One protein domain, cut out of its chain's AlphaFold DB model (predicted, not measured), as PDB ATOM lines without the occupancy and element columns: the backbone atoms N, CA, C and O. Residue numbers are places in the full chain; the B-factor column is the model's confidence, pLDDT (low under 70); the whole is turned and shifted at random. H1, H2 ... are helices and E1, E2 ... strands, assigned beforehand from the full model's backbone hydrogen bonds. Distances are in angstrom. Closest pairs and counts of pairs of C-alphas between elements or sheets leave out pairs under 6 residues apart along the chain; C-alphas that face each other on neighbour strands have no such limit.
ATOM      1  N   ILE A   3     183.882 114.668 124.516       76.62
ATOM      2  CA  ILE A   3     184.515 113.376 124.768       76.62
ATOM      3  C   ILE A   3     184.889 112.799 123.412       76.62
ATOM      4  O   ILE A   3     184.020 112.507 122.598       76.62
ATOM      5  N   LYS A   4     186.184 112.592 123.194       82.00
ATOM      6  CA  LYS A   4     186.684 111.917 121.997       82.00
ATOM      7  C   LYS A   4     186.909 110.447 122.306       82.00
ATOM      8  O   LYS A   4     187.618 110.120 123.257       82.00
ATOM      9  N   GLY A   5     186.317 109.585 121.495       82.56
ATOM     10  CA  GLY A   5     186.449 108.141 121.576       82.56
ATOM     11  C   GLY A   5     186.992 107.542 120.283       82.56
ATOM     12  O   GLY A   5     186.989 108.166 119.222       82.56
ATOM     13  N   ARG A   6     187.482 106.306 120.379       86.75
ATOM     14  CA  ARG A   6     187.943 105.512 119.239       86.75
ATOM     15  C   ARG A   6     187.421 104.093 119.385       86.75
ATOM     16  O   ARG A   6     187.572 103.491 120.445       86.75
ATOM     17  N   VAL A   7     186.847 103.562 118.315       86.56
ATOM     18  CA  VAL A   7     186.376 102.181 118.230       86.56
ATOM     19  C   VAL A   7     187.368 101.398 117.387       86.56
ATOM     20  O   VAL A   7     187.520 101.670 116.200       86.56
ATOM     21  N   VAL A   8     188.025 100.414 118.002       90.88
ATOM     22  CA  VAL A   8     188.899  99.462 117.307       90.88
ATOM     23  C   VAL A   8     188.295  98.075 117.451       90.88
ATOM     24  O   VAL A   8     188.274  97.510 118.541       90.88
ATOM     25  N   THR A   9     187.774  97.529 116.358       90.19
ATOM     26  CA  THR A   9     187.153  96.201 116.345       90.19
ATOM     27  C   THR A   9     187.307  95.527 114.984       90.19
ATOM     28  O   THR A   9     187.767  96.123 114.011       90.19
ATOM     29  N   SER A  10     186.945  94.252 114.897       90.06
ATOM     30  CA  SER A  10     186.956  93.493 113.652       90.06
ATOM     31  C   SER A  10     185.725  92.609 113.558       90.06
ATOM     32  O   SER A  10     185.388  91.925 114.522       90.06
ATOM     33  N   LEU A  11     185.087  92.586 112.390       89.06
ATOM     34  CA  LEU A  11     183.911  91.760 112.131       89.06
ATOM     35  C   LEU A  11     184.139  90.879 110.911       89.06
ATOM     36  O   LEU A  11     184.704  91.317 109.911       89.06
ATOM     37  N   THR A  12     183.657  89.642 110.981       89.62
ATOM     38  CA  THR A  12     183.635  88.749 109.819       89.62
ATOM     39  C   THR A  12     182.324  88.944 109.066       89.62
ATOM     40  O   THR A  12     181.253  88.878 109.666       89.62
ATOM     41  N   LYS A  13     182.402  89.192 107.757       87.75
ATOM     42  CA  LYS A  13     181.249  89.383 106.866       87.75
ATOM     43  C   LYS A  13     181.361  88.471 105.648       87.75
ATOM     44  O   LYS A  13     182.439  87.970 105.346       87.75
ATOM     45  N   MET A  14     180.249  88.256 104.955       89.94
ATOM     46  CA  MET A  14     180.235  87.587 103.652       89.94
ATOM     47  C   MET A  14     180.332  88.625 102.545       89.94
ATOM     48  O   MET A  14     179.648  89.642 102.607       89.94
ATOM     49  N   CYS A  15     181.194  88.385 101.559       88.81
ATOM     50  CA  CYS A  15     181.336  89.293 100.427       88.81
ATOM     51  C   CYS A  15     180.159  89.145  99.463       88.81
ATOM     52  O   CYS A  15     179.865  88.034  99.022       88.81
ATOM     53  N   ASP A  16     179.551  90.260  99.068       85.75
ATOM     54  CA  ASP A  16     178.394  90.247  98.163       85.75
ATOM     55  C   ASP A  16     178.739  89.706  96.764       85.75
ATOM     56  O   ASP A  16     177.897  89.111  96.093       85.75
ATOM     57  N   SER A  17     179.991  89.870  96.325       86.81
ATOM     58  CA  SER A  17     180.419  89.499  94.970       86.81
ATOM     59  C   SER A  17     180.855  88.037  94.856       86.81
ATOM     60  O   SER A  17     180.537  87.376  93.869       86.81
ATOM     61  N   CYS A  18     181.591  87.514  95.843       89.06
ATOM     62  CA  CYS A  18     182.169  86.163  95.786       89.06
ATOM     63  C   CYS A  18     181.640  85.204  96.861       89.06
ATOM     64  O   CYS A  18     182.004  84.030  96.855       89.06
ATOM     65  N   SER A  19     180.799  85.684  97.785       88.19
ATOM     66  CA  SER A  19     180.267  84.915  98.923       88.19
ATOM     67  C   SER A  19     181.340  84.293  99.828       88.19
ATOM     68  O   SER A  19     181.043  83.376 100.591       88.19
ATOM     69  N   ALA A  20     182.586  84.774  99.759       88.31
ATOM     70  CA  ALA A  20     183.649  84.354 100.658       88.31
ATOM     71  C   ALA A  20     183.571  85.135 101.981       88.31
ATOM     72  O   ALA A  20     183.292  86.342 101.957       88.31
ATOM     73  N   PRO A  21     183.843  84.488 103.129       89.62
ATOM     74  CA  PRO A  21     183.977  85.189 104.393       89.62
ATOM     75  C   PRO A  21     185.244  86.050 104.374       89.62
ATOM     76  O   PRO A  21     186.303  85.611 103.925       89.62
ATOM     77  N   TYR A  22     185.151  87.271 104.882       89.25
ATOM     78  CA  TYR A  22     186.284  88.179 105.009       89.25
ATOM     79  C   TYR A  22     186.198  88.981 106.304       89.25
ATOM     80  O   TYR A  22     185.119  89.194 106.856       89.25
ATOM     81  N   CYS A  23     187.359  89.402 106.802       88.75
ATOM     82  CA  CYS A  23     187.469  90.180 108.027       88.75
ATOM     83  C   CYS A  23     187.571  91.670 107.692       88.75
ATOM     84  O   CYS A  23     188.529  92.108 107.050       88.75
ATOM     85  N   THR A  24     186.599  92.443 108.161       86.12
ATOM     86  CA  THR A  24     186.601  93.902 108.089       86.12
ATOM     87  C   THR A  24     187.104  94.453 109.412       86.12
ATOM     88  O   THR A  24     186.489  94.234 110.457       86.12
ATOM     89  N   LYS A  25     188.220  95.182 109.369       89.88
ATOM     90  CA  LYS A  25     188.715  95.963 110.506       89.88
ATOM     91  C   LYS A  25     188.002  97.311 110.530       89.88
ATOM     92  O   LYS A  25     187.897  97.955 109.490       89.88
ATOM     93  N   ILE A  26     187.534  97.707 111.703       88.12
ATOM     94  CA  ILE A  26     186.934  99.009 111.977       88.12
ATOM     95  C   ILE A  26     187.858  99.724 112.950       88.12
ATOM     96  O   ILE A  26     188.180  99.190 114.012       88.12
ATOM     97  N   ASP A  27     188.294 100.908 112.550       90.38
ATOM     98  CA  ASP A  27     189.187 101.765 113.312       90.38
ATOM     99  C   ASP A  27     188.745 103.214 113.106       90.38
ATOM    100  O   ASP A  27     189.271 103.924 112.253       90.38
ATOM    101  N   GLU A  28     187.703 103.604 113.835       87.00
ATOM    102  CA  GLU A  28     187.007 104.876 113.639       87.00
ATOM    103  C   GLU A  28     187.046 105.719 114.912       87.00
ATOM    104  O   GLU A  28     187.019 105.201 116.031       87.00
ATOM    105  N   GLN A  29     187.102 107.038 114.740       85.88
ATOM    106  CA  GLN A  29     186.965 107.999 115.833       85.88
ATOM    107  C   GLN A  29     185.540 108.538 115.889       85.88
ATOM    108  O   GLN A  29     184.911 108.760 114.859       85.88
ATOM    109  N   PHE A  30     185.064 108.800 117.100       77.81
ATOM    110  CA  PHE A  30     183.801 109.485 117.338       77.81
ATOM    111  C   PHE A  30     184.009 110.609 118.357       77.81
ATOM    112  O   PHE A  30     184.844 110.505 119.260       77.81
ATOM    113  N   ASP A  31     183.268 111.702 118.202       75.56
ATOM    114  CA  ASP A  31     183.288 112.842 119.119       75.56
ATOM    115  C   ASP A  31     181.879 113.037 119.676       75.56
ATOM    116  O   ASP A  31     180.923 113.172 118.918       75.56
ATOM    117  N   ILE A  32     181.748 113.025 121.000       73.25
ATOM    118  CA  ILE A  32     180.494 113.289 121.700       73.25
ATOM    119  C   ILE A  32     180.624 114.644 122.368       73.25
ATOM    120  O   ILE A  32     181.333 114.816 123.363       73.25
ATOM    121  N   THR A  33     179.886 115.620 121.854       71.25
ATOM    122  CA  THR A  33     179.815 116.936 122.482       71.25
ATOM    123  C   THR A  33     178.687 116.976 123.504       71.25
ATOM    124  O   THR A  33     177.513 116.923 123.154       71.25
ATOM    125  N   VAL A  34     179.047 117.130 124.779       68.50
ATOM    126  CA  VAL A  34     178.101 117.333 125.878       68.50
ATOM    127  C   VAL A  34     177.803 118.822 126.016       68.50
ATOM    128  O   VAL A  34     178.649 119.622 126.454       68.50
ATOM    129  N   LEU A  35     176.568 119.182 125.676       62.94
ATOM    130  CA  LEU A  35     176.006 120.505 125.915       62.94
ATOM    131  C   LEU A  35     175.287 120.509 127.266       62.94
ATOM    132  O   LEU A  35     174.224 119.917 127.426       62.94
ATOM    133  N   SER A  36     175.867 121.186 128.259       53.19
ATOM    134  CA  SER A  36     175.180 121.430 129.528       53.19
ATOM    135  C   SER A  36     174.017 122.390 129.290       53.19
ATOM    136  O   SER A  36     174.228 123.526 128.862       53.19
ATOM    137  N   SER A  37     172.790 121.959 129.585       52.28
ATOM    138  CA  SER A  37     171.640 122.863 129.581       52.28
ATOM    139  C   SER A  37     171.836 123.936 130.657       52.28
ATOM    140  O   SER A  37     171.711 123.651 131.847       52.28
ATOM    141  N   SER A  38     172.157 125.170 130.260       52.22
ATOM    142  CA  SER A  38     172.164 126.321 131.177       52.22
ATOM    143  C   SER A  38     170.802 127.016 131.273       52.22
ATOM    144  O   SER A  38     170.696 128.090 131.864       52.22
ATOM    145  N   ARG A  39     169.737 126.437 130.708       46.81
ATOM    146  CA  ARG A  39     168.439 127.110 130.636       46.81
ATOM    147  C   ARG A  39     167.497 126.564 131.701       46.81
ATOM    148  O   ARG A  39     166.899 125.503 131.547       46.81
ATOM    149  N   ILE A  48     165.688 114.042 121.251       50.41
ATOM    150  CA  ILE A  48     166.977 113.374 121.065       50.41
ATOM    151  C   ILE A  48     167.001 112.820 119.629       50.41
ATOM    152  O   ILE A  48     166.269 111.883 119.329       50.41
ATOM    153  N   GLY A  49     167.807 113.429 118.749       49.72
ATOM    154  CA  GLY A  49     167.917 113.050 117.333       49.72
ATOM    155  C   GLY A  49     167.516 114.107 116.289       49.72
ATOM    156  O   GLY A  49     167.634 113.819 115.104       49.72
ATOM    157  N   ASP A  50     167.086 115.316 116.672       47.59
ATOM    158  CA  ASP A  50     166.412 116.241 115.732       47.59
ATOM    159  C   ASP A  50     167.315 117.213 114.920       47.59
ATOM    160  O   ASP A  50     166.806 117.988 114.113       47.59
ATOM    161  N   SER A  51     168.655 117.242 115.078       52.38
ATOM    162  CA  SER A  51     169.477 118.157 114.234       52.38
ATOM    163  C   SER A  51     170.928 117.803 113.899       52.38
ATOM    164  O   SER A  51     171.469 118.401 112.976       52.38
ATOM    165  N   ASP A  52     171.569 116.833 114.539       54.97
ATOM    166  CA  ASP A  52     172.859 116.304 114.072       54.97
ATOM    167  C   ASP A  52     173.088 114.956 114.768       54.97
ATOM    168  O   ASP A  52     173.145 114.940 116.000       54.97
ATOM    169  N   PRO A  53     173.204 113.820 114.050       56.28
ATOM    170  CA  PRO A  53     173.453 112.514 114.672       56.28
ATOM    171  C   PRO A  53     174.787 112.458 115.438       56.28
ATOM    172  O   PRO A  53     175.011 111.536 116.217       56.28
ATOM    173  N   SER A  54     175.659 113.453 115.256       55.38
ATOM    174  CA  SER A  54     176.935 113.602 115.964       55.38
ATOM    175  C   SER A  54     176.803 114.329 117.313       55.38
ATOM    176  O   SER A  54     177.777 114.420 118.061       55.38
ATOM    177  N   VAL A  55     175.630 114.888 117.641       58.22
ATOM    178  CA  VAL A  55     175.422 115.717 118.840       58.22
ATOM    179  C   VAL A  55     174.383 115.082 119.753       58.22
ATOM    180  O   VAL A  55     173.198 115.023 119.430       58.22
ATOM    181  N   ILE A  56     174.816 114.661 120.946       63.38
ATOM    182  CA  ILE A  56     173.919 114.080 121.945       63.38
ATOM    183  C   ILE A  56     173.613 115.101 123.042       63.38
ATOM    184  O   ILE A  56     174.497 115.566 123.765       63.38
ATOM    185  N   TYR A  57     172.333 115.444 123.182       61.66
ATOM    186  CA  TYR A  57     171.848 116.348 124.221       61.66
ATOM    187  C   TYR A  57     171.572 115.569 125.506       61.66
ATOM    188  O   TYR A  57     170.742 114.663 125.522       61.66
ATOM    189  N   VAL A  58     172.240 115.944 126.602       60.09
ATOM    190  CA  VAL A  58     172.100 115.251 127.892       60.09
ATOM    191  C   VAL A  58     171.693 116.233 128.976       60.09
ATOM    192  O   VAL A  58     172.300 117.294 129.151       60.09
ATOM    193  N   LYS A  59     170.664 115.868 129.742       61.50
ATOM    194  CA  LYS A  59     170.306 116.608 130.949       61.50
ATOM    195  C   LYS A  59     171.366 116.344 132.032       61.50
ATOM    196  O   LYS A  59     171.752 115.193 132.231       61.50
ATOM    197  N   PRO A  60     171.829 117.371 132.762       58.22
ATOM    198  CA  PRO A  60     172.759 117.166 133.868       58.22
ATOM    199  C   PRO A  60     172.196 116.175 134.902       58.22
ATOM    200  O   PRO A  60     171.062 116.343 135.349       58.22
ATOM    201  N   GLY A  61     172.992 115.172 135.284       62.41
ATOM    202  CA  GLY A  61     172.611 114.138 136.258       62.41
ATOM    203  C   GLY A  61     171.975 112.873 135.668       62.41
ATOM    204  O   GLY A  61     171.616 111.983 136.433       62.41
ATOM    205  N   THR A  62     171.845 112.775 134.343       65.00
ATOM    206  CA  THR A  62     171.357 111.575 133.646       65.00
ATOM    207  C   THR A  62     172.535 110.776 133.074       65.00
ATOM    208  O   THR A  62     173.407 111.358 132.430       65.00
ATOM    209  N   GLU A  63     172.565 109.457 133.296       65.94
ATOM    210  CA  GLU A  63     173.486 108.553 132.591       65.94
ATOM    211  C   GLU A  63     173.097 108.442 131.116       65.94
ATOM    212  O   GLU A  63     171.916 108.396 130.771       65.94
ATOM    213  N   ILE A  64     174.100 108.411 130.243       69.81
ATOM    214  CA  ILE A  64     173.913 108.269 128.802       69.81
ATOM    215  C   ILE A  64     174.424 106.906 128.342       69.81
ATOM    216  O   ILE A  64     175.519 106.493 128.724       69.81
ATOM    217  N   ASP A  65     173.639 106.235 127.503       74.25
ATOM    218  CA  ASP A  65     174.023 104.971 126.881       74.25
ATOM    219  C   ASP A  65     174.892 105.218 125.638       74.25
ATOM    220  O   ASP A  65     174.399 105.397 124.521       74.25
ATOM    221  N   ILE A  66     176.206 105.250 125.856       77.00
ATOM    222  CA  ILE A  66     177.219 105.439 124.808       77.00
ATOM    223  C   ILE A  66     177.327 104.193 123.912       77.00
ATOM    224  O   ILE A  66     177.744 104.299 122.754       77.00
ATOM    225  N   ASP A  67     176.922 103.019 124.408       80.69
ATOM    226  CA  ASP A  67     177.052 101.758 123.675       80.69
ATOM    227  C   ASP A  67     176.188 101.770 122.411       80.69
ATOM    228  O   ASP A  67     176.620 101.289 121.362       80.69
ATOM    229  N   SER A  68     175.015 102.408 122.472       80.19
ATOM    230  CA  SER A  68     174.131 102.608 121.320       80.19
ATOM    231  C   SER A  68     174.816 103.357 120.161       80.19
ATOM    232  O   SER A  68     174.781 102.901 119.015       80.19
ATOM    233  N   SER A  69     175.520 104.457 120.451       75.94
ATOM    234  CA  SER A  69     176.247 105.259 119.454       75.94
ATOM    235  C   SER A  69     177.452 104.510 118.876       75.94
ATOM    236  O   SER A  69     177.740 104.595 117.677       75.94
ATOM    237  N   ILE A  70     178.143 103.725 119.706       81.50
ATOM    238  CA  ILE A  70     179.240 102.856 119.266       81.50
ATOM    239  C   ILE A  70     178.703 101.762 118.335       81.50
ATOM    240  O   ILE A  70     179.268 101.521 117.265       81.50
ATOM    241  N   GLN A  71     177.595 101.119 118.708       82.62
ATOM    242  CA  GLN A  71     176.968 100.065 117.916       82.62
ATOM    243  C   GLN A  71     176.497 100.587 116.556       82.62
ATOM    244  O   GLN A  71     176.692  99.919 115.537       82.62
ATOM    245  N   GLU A  72     175.911 101.781 116.518       81.44
ATOM    246  CA  GLU A  72     175.495 102.410 115.270       81.44
ATOM    247  C   GLU A  72     176.686 102.763 114.374       81.44
ATOM    248  O   GLU A  72     176.656 102.457 113.181       81.44
ATOM    249  N   THR A  73     177.769 103.296 114.947       81.75
ATOM    250  CA  THR A  73     179.017 103.564 114.212       81.75
ATOM    251  C   THR A  73     179.561 102.282 113.581       81.75
ATOM    252  O   THR A  73     179.821 102.231 112.380       81.75
ATOM    253  N   ILE A  74     179.647 101.197 114.359       84.19
ATOM    254  CA  ILE A  74     180.066  99.880 113.859       84.19
ATOM    255  C   ILE A  74     179.145  99.413 112.728       84.19
ATOM    256  O   ILE A  74     179.629  98.932 111.702       84.19
ATOM    257  N   ARG A  75     177.826  99.557 112.893       84.50
ATOM    258  CA  ARG A  75     176.828  99.156 111.894       84.50
ATOM    259  C   ARG A  75     177.020  99.912 110.578       84.50
ATOM    260  O   ARG A  75     177.059  99.273 109.525       84.50
ATOM    261  N   LEU A  76     177.152 101.237 110.635       81.75
ATOM    262  CA  LEU A  76     177.320 102.102 109.466       81.75
ATOM    263  C   LEU A  76     178.641 101.814 108.745       81.75
ATOM    264  O   LEU A  76     178.630 101.524 107.546       81.75
ATOM    265  N   THR A  77     179.759 101.779 109.473       80.75
ATOM    266  CA  THR A  77     181.080 101.502 108.891       80.75
ATOM    267  C   THR A  77     181.150 100.099 108.303       80.75
ATOM    268  O   THR A  77     181.655  99.900 107.198       80.75
ATOM    269  N   ALA A  78     180.581  99.105 108.989       81.44
ATOM    270  CA  ALA A  78     180.509  97.760 108.446       81.44
ATOM    271  C   ALA A  78     179.660  97.721 107.167       81.44
ATOM    272  O   ALA A  78     179.991  96.962 106.256       81.44
ATOM    273  N   SER A  79     178.554  98.465 107.090       78.19
ATOM    274  CA  SER A  79     177.674  98.486 105.914       78.19
ATOM    275  C   SER A  79     178.306  99.165 104.698       78.19
ATOM    276  O   SER A  79     177.963  98.805 103.576       78.19
ATOM    277  N   ALA A  80     179.226 100.108 104.900       78.25
ATOM    278  CA  ALA A  80     179.879 100.830 103.812       78.25
ATOM    279  C   ALA A  80     180.783  99.935 102.943       78.25
ATOM    280  O   ALA A  80     180.981 100.226 101.765       78.25
ATOM    281  N   LYS A  81     181.320  98.838 103.499       77.38
ATOM    282  CA  LYS A  81     182.240  97.936 102.791       77.38
ATOM    283  C   LYS A  81     181.707  96.506 102.735       77.38
ATOM    284  O   LYS A  81     181.914  95.720 103.662       77.38
ATOM    285  N   SER A  82     181.055  96.162 101.626       81.06
ATOM    286  CA  SER A  82     180.494  94.823 101.371       81.06
ATOM    287  C   SER A  82     181.393  93.893 100.534       81.06
ATOM    288  O   SER A  82     181.070  92.730 100.274       81.06
ATOM    289  N   SER A  83     182.559  94.390 100.130       85.56
ATOM    290  CA  SER A  83     183.551  93.701  99.311       85.56
ATOM    291  C   SER A  83     184.758  93.245 100.140       85.56
ATOM    292  O   SER A  83     185.259  93.963 101.008       85.56
ATOM    293  N   CYS A  84     185.292  92.058  99.836       87.81
ATOM    294  CA  CYS A  84     186.527  91.569 100.457       87.81
ATOM    295  C   CYS A  84     187.807  92.105  99.791       87.81
ATOM    296  O   CYS A  84     188.900  91.936 100.328       87.81
ATOM    297  N   SER A  85     187.690  92.696  98.600       85.31
ATOM    298  CA  SER A  85     188.809  93.166  97.778       85.31
ATOM    299  C   SER A  85     188.336  94.164  96.719       85.31
ATOM    300  O   SER A  85     187.169  94.138  96.326       85.31
ATOM    301  N   GLU A  86     189.252  94.973  96.181       84.31
ATOM    302  CA  GLU A  86     188.966  95.894  95.064       84.31
ATOM    303  C   GLU A  86     188.453  95.165  93.808       84.31
ATOM    304  O   GLU A  86     187.645  95.696  93.049       84.31
ATOM    305  N   ALA A  87     188.892  93.922  93.583       83.06
ATOM    306  CA  ALA A  87     188.384  93.097  92.488       83.06
ATOM    307  C   ALA A  87     186.885  92.797  92.657       83.06
ATOM    308  O   ALA A  87     186.132  92.812  91.683       83.06
ATOM    309  N   CYS A  88     186.437  92.574  93.896       85.50
ATOM    310  CA  CYS A  88     185.025  92.367  94.212       85.50
ATOM    311  C   CYS A  88     184.208  93.665  94.155       85.50
ATOM    312  O   CYS A  88     183.032  93.585  93.822       85.50
ATOM    313  N   GLU A  89     184.810  94.832  94.414       82.56
ATOM    314  CA  GLU A  89     184.149  96.145  94.253       82.56
ATOM    315  C   GLU A  89     183.823  96.454  92.791       82.56
ATOM    316  O   GLU A  89     182.782  97.026  92.489       82.56
ATOM    317  N   LYS A  90     184.711  96.055  91.876       79.44
ATOM    318  CA  LYS A  90     184.555  96.280  90.431       79.44
ATOM    319  C   LYS A  90     183.727  95.196  89.735       79.44
ATOM    320  O   LYS A  90     183.402  95.338  88.558       79.44
TER     321      LYS A  90
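AT A GLANCE: This is residues 3 to 39 and 48 to 90 of the 99 residues of an uncharacterized protein of Hordeum vulgare subsp. vulgare (UniProt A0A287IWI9). A long hairpin of two antiparallel strands, E1 and E2, runs along a loose rod, with helix H1 slanting over one face and the little helix H2 near the hairpin's turn. The 80 printed residues hold E1, E2, H1, H2 in that order, class mixed; radius of gyration of the C-alphas 16.8 A, spans 55 by 22 by 15 A.

HOW THE PARTS SIT: Look first at the hairpin of E1, residues 3 to 14, and E2, residues 21 to 33: N 3 and O 32 are 2.8 A apart, within hydrogen-bond range. H1, residues 66 to 80, has its closest C-alphas to E2 at Ile 26 and Thr 77, 7.1 A. H2, residues 86 to 89, is apart from E1, E2 and H1. Every O i to N i+4 pair in H1 is within hydrogen-bond range; H2 is too short for one.

IN THESE COORDINATES: Find C-alpha 3 at (184.515, 113.376, 124.768); E1 runs 33.6 A, E2 36.8 A, H1 21.7 A. H2 ends at C-alpha 89, (184.149, 96.145, 94.253).

THE WHOLE: Residues 40 to 47 are cut out, with 16.8 A between C-alphas 39 and 48. Residues 34 to 39 and 48 to 64 have pLDDT under 70.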